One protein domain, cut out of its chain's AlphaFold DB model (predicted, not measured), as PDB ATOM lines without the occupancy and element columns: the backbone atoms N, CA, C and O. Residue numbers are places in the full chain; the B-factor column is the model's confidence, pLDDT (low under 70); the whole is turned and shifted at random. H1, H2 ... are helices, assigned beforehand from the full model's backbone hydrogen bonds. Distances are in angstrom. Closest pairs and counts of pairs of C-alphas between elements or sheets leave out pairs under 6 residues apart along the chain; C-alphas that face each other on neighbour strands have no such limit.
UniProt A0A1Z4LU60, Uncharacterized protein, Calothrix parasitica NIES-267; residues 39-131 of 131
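AT A GLANCE: This is residues 39 to 131 of the 131 residues of an uncharacterized protein of Calothrix parasitica NIES-267 (UniProt A0A1Z4LU60). Two long helices, H3 and H6, run side by side in opposite ways, with short H1 across one side of the pair. H4 and H5 make a loose head at one end, and H2 lies near the other. The printed part has 93 residues with six named helices, H1 to H6, and no named strand: all helix, compact, radius of gyration of the C-alphas 14.0 A, spans 38 by 27 by 19 A.

IN THESE COORDINATES: H1, residues 39 to 45, begins at C-alpha 39 (270.718, 219.132, 134.153). H2 is residues 50 to 54. H3, residues 59 to 79, is 30.7 A long; H4, residues 82 to 93, 17.0 A. H5 is residues 98 to 104. H6, residues 109 to 130, is 31.4 A long and ends at C-alpha 130 (281.632, 225.898, 119.618).

HOW THE PARTS SIT: H3 and H6 touch at a shallow tilt of 9 degrees; their closest C-alphas, Val 65 and Ile 126, are 5.7 A apart. H1 only just touches H6, with 3 pairs of C-alphas within 8 A, the closest Thr 42 and Val 119, 6.1 A. H4 and H5 are close but not clearly touching. Every O i to N i+4 pair is within hydrogen-bond range in H2 to H6; H1 has 1 of 3, and 2 of 4 O i to N i+3 pairs.

THE WHOLE: The printed part has no cut, and its five links are tight. Model pLDDT is under 70 at residues 39 to 53, 92 to 105 and 131.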
ATOM      1  N   VAL A  39     269.471 219.571 134.795       45.09
ATOM      2  CA  VAL A  39     270.718 219.132 134.153       45.09
ATOM      3  C   VAL A  39     270.669 217.690 133.621       45.09
ATOM      4  O   VAL A  39     271.008 217.477 132.456       45.09
ATOM      5  N   PRO A  40     270.179 216.681 134.364       48.59
ATOM      6  CA  PRO A  40     270.202 215.302 133.880       48.59
ATOM      7  C   PRO A  40     269.163 214.997 132.791       48.59
ATOM      8  O   PRO A  40     269.394 214.092 131.991       48.59
ATOM      9  N   LEU A  41     268.057 215.750 132.712       46.31
ATOM     10  CA  LEU A  41     267.021 215.562 131.685       46.31
ATOM     11  C   LEU A  41     267.496 216.005 130.297       46.31
ATOM     12  O   LEU A  41     267.100 215.406 129.300       46.31
ATOM     13  N   THR A  42     268.360 217.021 130.215       44.88
ATOM     14  CA  THR A  42     268.857 217.532 128.926       44.88
ATOM     15  C   THR A  42     270.194 216.911 128.527       44.88
ATOM     16  O   THR A  42     270.392 216.643 127.342       44.88
ATOM     17  N   ILE A  43     271.087 216.612 129.485       42.94
ATOM     18  CA  ILE A  43     272.419 216.056 129.192       42.94
ATOM     19  C   ILE A  43     272.317 214.700 128.483       42.94
ATOM     20  O   ILE A  43     273.040 214.448 127.517       42.94
ATOM     21  N   GLN A  44     271.404 213.837 128.932       38.84
ATOM     22  CA  GLN A  44     271.275 212.488 128.382       38.84
ATOM     23  C   GLN A  44     270.376 212.445 127.139       38.84
ATOM     24  O   GLN A  44     270.659 211.688 126.215       38.84
ATOM     25  N   ALA A  45     269.364 213.318 127.052       37.56
ATOM     26  CA  ALA A  45     268.517 213.438 125.864       37.56
ATOM     27  C   ALA A  45     269.272 213.957 124.626       37.56
ATOM     28  O   ALA A  45     268.839 213.696 123.507       37.56
ATOM     29  N   ALA A  46     270.395 214.663 124.806       37.38
ATOM     30  CA  ALA A  46     271.173 215.218 123.695       37.38
ATOM     31  C   ALA A  46     272.502 214.507 123.402       37.38
ATOM     32  O   ALA A  46     273.212 214.955 122.501       37.38
ATOM     33  N   GLY A  47     272.866 213.444 124.134       38.72
ATOM     34  CA  GLY A  47     274.173 212.799 123.953       38.72
ATOM     35  C   GLY A  47     275.314 213.816 124.052       38.72
ATOM     36  O   GLY A  47     276.175 213.869 123.178       38.72
ATOM     37  N   TYR A  48     275.253 214.693 125.061       49.16
ATOM     38  CA  TYR A  48     276.153 215.834 125.220       49.16
ATOM     39  C   TYR A  48     277.625 215.379 125.324       49.16
ATOM     40  O   TYR A  48     278.166 215.180 126.408       49.16
ATOM     41  N   ALA A  49     278.307 215.284 124.181       44.25
ATOM     42  CA  ALA A  49     279.753 215.076 124.042       44.25
ATOM     43  C   ALA A  49     280.554 216.367 124.324       44.25
ATOM     44  O   ALA A  49     281.586 216.643 123.719       44.25
ATOM     45  N   ILE A  50     280.066 217.191 125.248       51.84
ATOM     46  CA  ILE A  50     280.643 218.489 125.594       51.84
ATOM     47  C   ILE A  50     281.837 218.445 126.572       51.84
ATOM     48  O   ILE A  50     282.621 219.391 126.513       51.84
ATOM     49  N   PRO A  51     282.102 217.409 127.407       57.53
ATOM     50  CA  PRO A  51     283.164 217.512 128.416       57.53
ATOM     51  C   PRO A  51     284.546 217.846 127.844       57.53
ATOM     52  O   PRO A  51     285.321 218.563 128.474       57.53
ATOM     53  N   ARG A  52     284.859 217.339 126.643       60.72
ATOM     54  CA  ARG A  52     286.152 217.576 125.986       60.72
ATOM     55  C   ARG A  52     286.197 218.885 125.196       60.72
ATOM     56  O   ARG A  52     287.256 219.498 125.142       60.72
ATOM     57  N   VAL A  53     285.077 219.312 124.607       64.94
ATOM     58  CA  VAL A  53     285.007 220.535 123.784       64.94
ATOM     59  C   VAL A  53     284.869 221.778 124.665       64.94
ATOM     60  O   VAL A  53     285.573 222.750 124.441       64.94
ATOM     61  N   TYR A  54     284.064 221.726 125.732       71.31
ATOM     62  CA  TYR A  54     283.834 222.855 126.648       71.31
ATOM     63  C   TYR A  54     285.098 223.341 127.350       71.31
ATOM     64  O   TYR A  54     285.312 224.543 127.480       71.31
ATOM     65  N   LYS A  55     285.971 222.410 127.755       73.38
ATOM     66  CA  LYS A  55     287.267 222.744 128.364       73.38
ATOM     67  C   LYS A  55     288.204 223.498 127.417       73.38
ATOM     68  O   LYS A  55     289.129 224.141 127.892       73.38
ATOM     69  N   LYS A  56     287.978 223.402 126.104       79.56
ATOM     70  CA  LYS A  56     288.757 224.094 125.070       79.56
ATOM     71  C   LYS A  56     288.118 225.413 124.619       79.56
ATOM     72  O   LYS A  56     288.709 226.114 123.809       79.56
ATOM     73  N   LEU A  57     286.920 225.742 125.110       81.44
ATOM     74  CA  LEU A  57     286.237 226.990 124.781       81.44
ATOM     75  C   LEU A  57     286.838 228.164 125.546       81.44
ATOM     76  O   LEU A  57     287.260 228.027 126.694       81.44
ATOM     77  N   THR A  58     286.781 229.346 124.937       88.38
ATOM     78  CA  THR A  58     287.082 230.596 125.639       88.38
ATOM     79  C   THR A  58     286.080 230.838 126.777       88.38
ATOM     80  O   THR A  58     284.925 230.404 126.681       88.38
ATOM     81  N   PRO A  59     286.441 231.606 127.824       86.75
ATOM     82  CA  PRO A  59     285.506 231.954 128.898       86.75
ATOM     83  C   PRO A  59     284.209 232.599 128.386       86.75
ATOM     84  O   PRO A  59     283.126 232.366 128.921       86.75
ATOM     85  N   GLN A  60     284.289 233.389 127.311       86.56
ATOM     86  CA  GLN A  60     283.117 234.008 126.696       86.56
ATOM     87  C   GLN A  60     282.208 232.977 126.008       86.56
ATOM     88  O   GLN A  60     280.985 233.057 126.134       86.56
ATOM     89  N   GLN A  61     282.779 231.998 125.302       80.94
ATOM     90  CA  GLN A  61     282.017 230.898 124.705       80.94
ATOM     91  C   GLN A  61     281.390 230.003 125.777       80.94
ATOM     92  O   GLN A  61     280.223 229.647 125.641       80.94
ATOM     93  N   GLN A  62     282.106 229.707 126.865       80.62
ATOM     94  CA  GLN A  62     281.571 228.944 128.000       80.62
ATOM     95  C   GLN A  62     280.326 229.618 128.580       80.62
ATOM     96  O   GLN A  62     279.270 228.994 128.639       80.62
ATOM     97  N   ARG A  63     280.390 230.928 128.860       84.19
ATOM     98  CA  ARG A  63     279.227 231.699 129.335       84.19
ATOM     99  C   ARG A  63     278.039 231.632 128.372       84.19
ATOM    100  O   ARG A  63     276.897 231.523 128.816       84.19
ATOM    101  N   LYS A  64     278.282 231.692 127.058       81.19
ATOM    102  CA  LYS A  64     277.219 231.562 126.044       81.19
ATOM    103  C   LYS A  64     276.602 230.161 126.054       81.19
ATOM    104  O   LYS A  64     275.381 230.040 125.985       81.19
ATOM    105  N   VAL A  65     277.422 229.116 126.168       81.81
ATOM    106  CA  VAL A  65     276.943 227.733 126.299       81.81
ATOM    107  C   VAL A  65     276.102 227.573 127.565       81.81
ATOM    108  O   VAL A  65     274.986 227.063 127.478       81.81
ATOM    109  N   ASP A  66     276.572 228.075 128.706       81.06
ATOM    110  CA  ASP A  66     275.846 227.999 129.977       81.06
ATOM    111  C   ASP A  66     274.513 228.748 129.911       81.06
ATOM    112  O   ASP A  66     273.500 228.270 130.420       81.06
ATOM    113  N   ALA A  67     274.477 229.907 129.247       81.75
ATOM    114  CA  ALA A  67     273.244 230.654 129.031       81.75
ATOM    115  C   ALA A  67     272.227 229.844 128.212       81.75
ATOM    116  O   ALA A  67     271.068 229.734 128.611       81.75
ATOM    117  N   VAL A  68     272.662 229.221 127.110       81.69
ATOM    118  CA  VAL A  68     271.797 228.382 126.264       81.69
ATOM    119  C   VAL A  68     271.304 227.143 127.015       81.69
ATOM    120  O   VAL A  68     270.144 226.749 126.865       81.69
ATOM    121  N   GLN A  69     272.153 226.535 127.846       78.25
ATOM    122  CA  GLN A  69     271.755 225.417 128.699       78.25
ATOM    123  C   GLN A  69     270.719 225.857 129.739       78.25
ATOM    124  O   GLN A  69     269.655 225.250 129.837       78.25
ATOM    125  N   ASN A  70     270.979 226.956 130.452       77.62
ATOM    126  CA  ASN A  70     270.061 227.544 131.428       77.62
ATOM    127  C   ASN A  70     268.700 227.897 130.822       77.62
ATOM    128  O   ASN A  70     267.668 227.663 131.448       77.62
ATOM    129  N   GLU A  71     268.673 228.426 129.603       80.25
ATOM    130  CA  GLU A  71     267.429 228.707 128.890       80.25
ATOM    131  C   GLU A  71     266.649 227.417 128.587       80.25
ATOM    132  O   GLU A  71     265.459 227.322 128.900       80.25
ATOM    133  N   ALA A  72     267.324 226.397 128.049       76.62
ATOM    134  CA  ALA A  72     266.713 225.102 127.765       76.62
ATOM    135  C   ALA A  72     266.171 224.432 129.037       76.62
ATOM    136  O   ALA A  72     265.086 223.850 129.014       76.62
ATOM    137  N   PHE A  73     266.870 224.569 130.168       76.12
ATOM    138  CA  PHE A  73     266.399 224.075 131.462       76.12
ATOM    139  C   PHE A  73     265.093 224.718 131.889       76.12
ATOM    140  O   PHE A  73     264.149 224.008 132.236       76.12
ATOM    141  N   ARG A  74     265.003 226.049 131.817       79.25
ATOM    142  CA  ARG A  74     263.766 226.761 132.156       79.25
ATOM    143  C   ARG A  74     262.616 226.306 131.263       79.25
ATOM    144  O   ARG A  74     261.535 226.029 131.771       79.25
ATOM    145  N   GLN A  75     262.857 226.143 129.963       79.94
ATOM    146  CA  GLN A  75     261.838 225.656 129.029       79.94
ATOM    147  C   GLN A  75     261.387 224.231 129.377       79.94
ATOM    148  O   GLN A  75     260.187 223.982 129.463       79.94
ATOM    149  N   VAL A  76     262.306 223.308 129.677       76.75
ATOM    150  CA  VAL A  76     261.945 221.950 130.124       76.75
ATOM    151  C   VAL A  76     261.144 221.984 131.426       76.75
ATOM    152  O   VAL A  76     260.147 221.272 131.536       76.75
ATOM    153  N   ALA A  77     261.506 222.847 132.380       76.75
ATOM    154  CA  ALA A  77     260.758 223.019 133.625       76.75
ATOM    155  C   ALA A  77     259.283 223.340 133.347       76.75
ATOM    156  O   ALA A  77     258.401 222.754 133.975       76.75
ATOM    157  N   THR A  78     259.006 224.217 132.371       82.88
ATOM    158  CA  THR A  78     257.631 224.595 131.998       82.88
ATOM    159  C   THR A  78     256.800 223.439 131.444       82.88
ATOM    160  O   THR A  78     255.585 223.444 131.610       82.88
ATOM    161  N   VAL A  79     257.438 222.424 130.856       82.44
ATOM    162  CA  VAL A  79     256.763 221.230 130.320       82.44
ATOM    163  C   VAL A  79     256.352 220.258 131.435       82.44
ATOM    164  O   VAL A  79     255.405 219.486 131.269       82.44
ATOM    165  N   LEU A  80     257.049 220.286 132.573       82.25
ATOM    166  CA  LEU A  80     256.765 219.432 133.725       82.25
ATOM    167  C   LEU A  80     255.634 220.008 134.583       82.25
ATOM    168  O   LEU A  80     255.587 221.212 134.848       82.25
ATOM    169  N   THR A  81     254.773 219.121 135.086       83.38
ATOM    170  CA  THR A  81     253.754 219.450 136.097       83.38
ATOM    171  C   THR A  81     254.392 219.743 137.453       83.38
ATOM    172  O   THR A  81     255.486 219.264 137.744       83.38
ATOM    173  N   THR A  82     253.695 220.466 138.333       79.69
ATOM    174  CA  THR A  82     254.187 220.789 139.686       79.69
ATOM    175  C   THR A  82     254.613 219.545 140.478       79.69
ATOM    176  O   THR A  82     255.673 219.550 141.099       79.69
ATOM    177  N   ALA A  83     253.854 218.447 140.389       78.00
ATOM    178  CA  ALA A  83     254.207 217.184 141.038       78.00
ATOM    179  C   ALA A  83     255.500 216.572 140.463       78.00
ATOM    180  O   ALA A  83     256.387 216.161 141.210       78.00
ATOM    181  N   GLN A  84     255.658 216.580 139.135       79.56
ATOM    182  CA  GLN A  84     256.879 216.112 138.470       79.56
ATOM    183  C   GLN A  84     258.096 216.970 138.844       79.56
ATOM    184  O   GLN A  84     259.180 216.437 139.066       79.56
ATOM    185  N   ARG A  85     257.916 218.290 138.979       76.75
ATOM    186  CA  ARG A  85     258.959 219.215 139.450       76.75
ATOM    187  C   ARG A  85     259.404 218.894 140.876       76.75
ATOM    188  O   ARG A  85     260.602 218.825 141.137       76.75
ATOM    189  N   SER A  86     258.448 218.635 141.768       76.44
ATOM    190  CA  SER A  86     258.724 218.243 143.154       76.44
ATOM    191  C   SER A  86     259.490 216.919 143.231       76.44
ATOM    192  O   SER A  86     260.475 216.821 143.958       76.44
ATOM    193  N   ASN A  87     259.102 215.920 142.430       75.06
ATOM    194  CA  ASN A  87     259.821 214.643 142.361       75.06
ATOM    195  C   ASN A  87     261.257 214.818 141.859       75.06
ATOM    196  O   ASN A  87     262.179 214.233 142.417       75.06
ATOM    197  N   VAL A  88     261.461 215.677 140.858       73.62
ATOM    198  CA  VAL A  88     262.799 216.019 140.360       73.62
ATOM    199  C   VAL A  88     263.663 216.646 141.456       73.62
ATOM    200  O   VAL A  88     264.798 216.218 141.654       73.62
ATOM    201  N   MET A  89     263.121 217.597 142.220       71.62
ATOM    202  CA  MET A  89     263.828 218.198 143.356       71.62
ATOM    203  C   MET A  89     264.161 217.173 144.445       71.62
ATOM    204  O   MET A  89     265.269 217.181 144.980       71.62
ATOM    205  N   GLN A  90     263.226 216.276 144.759       73.38
ATOM    206  CA  GLN A  90     263.406 215.289 145.817       73.38
ATOM    207  C   GLN A  90     264.431 214.213 145.443       73.38
ATOM    208  O   GLN A  90     265.318 213.914 146.240       73.38
ATOM    209  N   SER A  91     264.374 213.679 144.223       70.12
ATOM    210  CA  SER A  91     265.339 212.685 143.738       70.12
ATOM    211  C   SER A  91     266.771 213.227 143.673       70.12
ATOM    212  O   SER A  91     267.729 212.470 143.820       70.12
ATOM    213  N   PHE A  92     266.938 214.543 143.510       63.81
ATOM    214  CA  PHE A  92     268.244 215.188 143.641       63.81
ATOM    215  C   PHE A  92     268.772 215.167 145.072       63.81
ATOM    216  O   PHE A  92     269.941 214.849 145.289       63.81
ATOM    217  N   LYS A  93     267.912 215.469 146.050       67.00
ATOM    218  CA  LYS A  93     268.276 215.419 147.473       67.00
ATOM    219  C   LYS A  93     268.667 214.005 147.902       67.00
ATOM    220  O   LYS A  93     269.602 213.844 148.677       67.00
ATOM    221  N   THR A  94     268.000 212.987 147.362       69.56
ATOM    222  CA  THR A  94     268.248 211.578 147.703       69.56
ATOM    223  C   THR A  94     269.353 210.920 146.872       69.56
ATOM    224  O   THR A  94     269.600 209.729 147.038       69.56
ATOM    225  N   ARG A  95     270.031 211.668 145.982       63.94
ATOM    226  CA  ARG A  95     271.032 211.147 145.025       63.94
ATOM    227  C   ARG A  95     270.538 209.929 144.230       63.94
ATOM    228  O   ARG A  95     271.338 209.084 143.831       63.94
ATOM    229  N   GLN A  96     269.230 209.833 143.988       63.06
ATOM    230  CA  GLN A  96     268.675 208.753 143.178       63.06
ATOM    231  C   GLN A  96     269.294 208.768 141.777       63.06
ATOM    232  O   GLN A  96     269.533 209.824 141.183       63.06
ATOM    233  N   GLY A  97     269.566 207.572 141.249       60.69
ATOM    234  CA  GLY A  97     270.189 207.404 139.943       60.69
ATOM    235  C   GLY A  97     269.394 208.101 138.835       60.69
ATOM    236  O   GLY A  97     268.165 208.043 138.783       60.69
ATOM    237  N   ARG A  98     270.104 208.747 137.903       60.88
ATOM    238  CA  ARG A  98     269.516 209.570 136.824       60.88
ATOM    239  C   ARG A  98     268.503 208.807 135.967       60.88
ATOM    240  O   ARG A  98     267.468 209.353 135.600       60.88
ATOM    241  N   THR A  99     268.778 207.537 135.677       59.34
ATOM    242  CA  THR A  99     267.888 206.674 134.889       59.34
ATOM    243  C   THR A  99     266.569 206.406 135.618       59.34
ATOM    244  O   THR A  99     265.507 206.450 135.000       59.34
ATOM    245  N   GLN A 100     266.619 206.215 136.941       63.38
ATOM    246  CA  GLN A 100     265.428 206.022 137.772       63.38
ATOM    247  C   GLN A 100     264.587 207.298 137.866       63.38
ATOM    248  O   GLN A 100     263.364 207.206 137.816       63.38
ATOM    249  N   LEU A 101     265.212 208.480 137.913       66.12
ATOM    250  CA  LEU A 101     264.502 209.766 137.879       66.12
ATOM    251  C   LEU A 101     263.670 209.926 136.594       66.12
ATOM    252  O   LEU A 101     262.504 210.310 136.634       66.12
ATOM    253  N   LEU A 102     264.258 209.638 135.430       62.44
ATOM    254  CA  LEU A 102     263.550 209.780 134.153       62.44
ATOM    255  C   LEU A 102     262.374 208.809 134.025       62.44
ATOM    256  O   LEU A 102     261.338 209.162 133.457       62.44
ATOM    257  N   GLN A 103     262.526 207.602 134.564       66.00
ATOM    258  CA  GLN A 103     261.467 206.598 134.596       66.00
ATOM    259  C   GLN A 103     260.363 206.965 135.601       66.00
ATOM    260  O   GLN A 103     259.181 206.815 135.285       66.00
ATOM    261  N   SER A 104     260.719 207.518 136.767       69.06
ATOM    262  CA  SER A 104     259.763 207.899 137.816       69.06
ATOM    263  C   SER A 104     258.910 209.117 137.451       69.06
ATOM    264  O   SER A 104     257.790 209.255 137.941       69.06
ATOM    265  N   LEU A 105     259.382 209.971 136.534       69.94
ATOM    266  CA  LEU A 105     258.646 211.152 136.074       69.94
ATOM    267  C   LEU A 105     257.381 210.837 135.264       69.94
ATOM    268  O   LEU A 105     256.560 211.738 135.079       69.94
ATOM    269  N   ARG A 106     257.227 209.595 134.768       78.69
ATOM    270  CA  ARG A 106     256.080 209.130 133.957       78.69
ATOM    271  C   ARG A 106     255.641 210.169 132.913       78.69
ATOM    272  O   ARG A 106     254.473 210.531 132.818       78.69
ATOM    273  N   LEU A 107     256.606 210.697 132.157       79.31
ATOM    274  CA  LEU A 107     256.354 211.741 131.160       79.31
ATOM    275  C   LEU A 107     255.401 211.233 130.072       79.31
ATOM    276  O   LEU A 107     255.628 210.162 129.497       79.31
ATOM    277  N   THR A 108     254.391 212.034 129.737       83.12
ATOM    278  CA  THR A 108     253.492 211.738 128.612       83.12
ATOM    279  C   THR A 108     254.247 211.789 127.275       83.12
ATOM    280  O   THR A 108     255.274 212.473 127.171       83.12
ATOM    281  N   PRO A 109     253.753 211.120 126.214       77.94
ATOM    282  CA  PRO A 109     254.356 211.212 124.882       77.94
ATOM    283  C   PRO A 109     254.502 212.658 124.386       77.94
ATOM    284  O   PRO A 109     255.552 213.030 123.864       77.94
ATOM    285  N   ALA A 110     253.499 213.505 124.641       78.75
ATOM    286  CA  ALA A 110     253.524 214.920 124.282       78.75
ATOM    287  C   ALA A 110     254.610 215.706 125.041       78.75
ATOM    288  O   ALA A 110     255.351 216.487 124.440       78.75
ATOM    289  N   GLN A 111     254.761 215.469 126.351       78.31
ATOM    290  CA  GLN A 111     255.833 216.082 127.145       78.31
ATOM    291  C   GLN A 111     257.216 215.639 126.653       78.31
ATOM    292  O   GLN A 111     258.106 216.475 126.500       78.31
ATOM    293  N   LYS A 112     257.391 214.347 126.345       78.12
ATOM    294  CA  LYS A 112     258.647 213.814 125.788       78.12
ATOM    295  C   LYS A 112     259.003 214.477 124.455       78.12
ATOM    296  O   LYS A 112     260.152 214.879 124.277       78.12
ATOM    297  N   ALA A 113     258.034 214.636 123.552       76.94
ATOM    298  CA  ALA A 113     258.242 215.296 122.263       76.94
ATOM    299  C   ALA A 113     258.667 216.765 122.428       76.94
ATOM    300  O   ALA A 113     259.638 217.205 121.810       76.94
ATOM    301  N   ARG A 114     258.005 217.509 123.325       78.44
ATOM    302  CA  ARG A 114     258.368 218.903 123.634       78.44
ATOM    303  C   ARG A 114     259.771 219.029 124.219       78.44
ATOM    304  O   ARG A 114     260.542 219.870 123.768       78.44
ATOM    305  N   ILE A 115     260.116 218.178 125.186       78.88
ATOM    306  CA  ILE A 115     261.453 218.167 125.793       78.88
ATOM    307  C   ILE A 115     262.517 217.868 124.731       78.88
ATOM    308  O   ILE A 115     263.518 218.578 124.672       78.88
ATOM    309  N   ARG A 116     262.287 216.883 123.851       77.00
ATOM    310  CA  ARG A 116     263.210 216.567 122.749       77.00
ATOM    311  C   ARG A 116     263.440 217.776 121.839       77.00
ATOM    312  O   ARG A 116     264.590 218.111 121.583       77.00
ATOM    313  N   SER A 117     262.378 218.472 121.432       79.31
ATOM    314  CA  SER A 117     262.488 219.663 120.577       79.31
ATOM    315  C   SER A 117     263.296 220.795 121.232       79.31
ATOM    316  O   SER A 117     264.183 221.374 120.600       79.31
ATOM    317  N   ILE A 118     263.058 221.075 122.520       80.19
ATOM    318  CA  ILE A 118     263.828 222.070 123.289       80.19
ATOM    319  C   ILE A 118     265.316 221.696 123.313       80.19
ATOM    320  O   ILE A 118     266.190 222.539 123.092       80.19
ATOM    321  N   VAL A 119     265.606 220.420 123.565       74.94
ATOM    322  CA  VAL A 119     266.972 219.896 123.650       74.94
ATOM    323  C   VAL A 119     267.686 219.963 122.298       74.94
ATOM    324  O   VAL A 119     268.834 220.403 122.242       74.94
ATOM    325  N   GLU A 120     267.024 219.591 121.205       78.06
ATOM    326  CA  GLU A 120     267.586 219.670 119.851       78.06
ATOM    327  C   GLU A 120     267.910 221.112 119.453       78.06
ATOM    328  O   GLU A 120     269.018 221.392 118.987       78.06
ATOM    329  N   LYS A 121     266.996 222.051 119.723       81.12
ATOM    330  CA  LYS A 121     267.221 223.479 119.472       81.12
ATOM    331  C   LYS A 121     268.390 224.025 120.296       81.12
ATOM    332  O   LYS A 121     269.220 224.776 119.784       81.12
ATOM    333  N   SER A 122     268.483 223.633 121.566       79.56
ATOM    334  CA  SER A 122     269.606 223.989 122.443       79.56
ATOM    335  C   SER A 122     270.936 223.462 121.895       79.56
ATOM    336  O   SER A 122     271.899 224.219 121.769       79.56
ATOM    337  N   ARG A 123     270.968 222.196 121.456       78.31
ATOM    338  CA  ARG A 123     272.148 221.570 120.847       78.31
ATOM    339  C   ARG A 123     272.610 222.311 119.593       78.31
ATOM    340  O   ARG A 123     273.803 222.555 119.449       78.31
ATOM    341  N   GLN A 124     271.692 222.701 118.710       82.75
ATOM    342  CA  GLN A 124     272.023 223.479 117.511       82.75
ATOM    343  C   GLN A 124     272.674 224.825 117.861       82.75
ATOM    344  O   GLN A 124     273.697 225.184 117.279       82.75
ATOM    345  N   ARG A 125     272.131 225.541 118.854       81.62
ATOM    346  CA  ARG A 125     272.686 226.826 119.316       81.62
ATOM    347  C   ARG A 125     274.069 226.664 119.938       81.62
ATOM    348  O   ARG A 125     274.946 227.473 119.670       81.62
ATOM    349  N   ILE A 126     274.286 225.609 120.721       78.50
ATOM    350  CA  ILE A 126     275.605 225.322 121.297       78.50
ATOM    351  C   ILE A 126     276.607 224.952 120.206       78.50
ATOM    352  O   ILE A 126     277.707 225.492 120.203       78.50
ATOM    353  N   ASN A 127     276.219 224.120 119.237       80.25
ATOM    354  CA  ASN A 127     277.067 223.790 118.091       80.25
ATOM    355  C   ASN A 127     277.513 225.038 117.314       80.25
ATOM    356  O   ASN A 127     278.636 225.073 116.830       80.25
ATOM    357  N   ALA A 128     276.664 226.064 117.223       82.88
ATOM    358  CA  ALA A 128     277.020 227.338 116.599       82.88
ATOM    359  C   ALA A 128     277.986 228.196 117.440       82.88
ATOM    360  O   ALA A 128     278.654 229.060 116.889       82.88
ATOM    361  N   ILE A 129     278.059 227.983 118.758       78.50
ATOM    362  CA  ILE A 129     278.984 228.696 119.660       78.50
ATOM    363  C   ILE A 129     280.370 228.038 119.677       78.50
ATOM    364  O   ILE A 129     281.371 228.722 119.893       78.50
ATOM    365  N   VAL A 130     280.406 226.710 119.527       78.75
ATOM    366  CA  VAL A 130     281.632 225.898 119.618       78.75
ATOM    367  C   VAL A 130     282.273 225.585 118.262       78.75
ATOM    368  O   VAL A 130     283.361 225.013 118.251       78.75
ATOM    369  N   LYS A 131     281.589 225.899 117.155       69.81
ATOM    370  CA  LYS A 131     282.182 225.982 115.813       69.81
ATOM    371  C   LYS A 131     283.087 227.203 115.723       69.81
ATOM    372  O   LYS A 131     284.107 227.073 115.020       69.81
TER     373      LYS A 131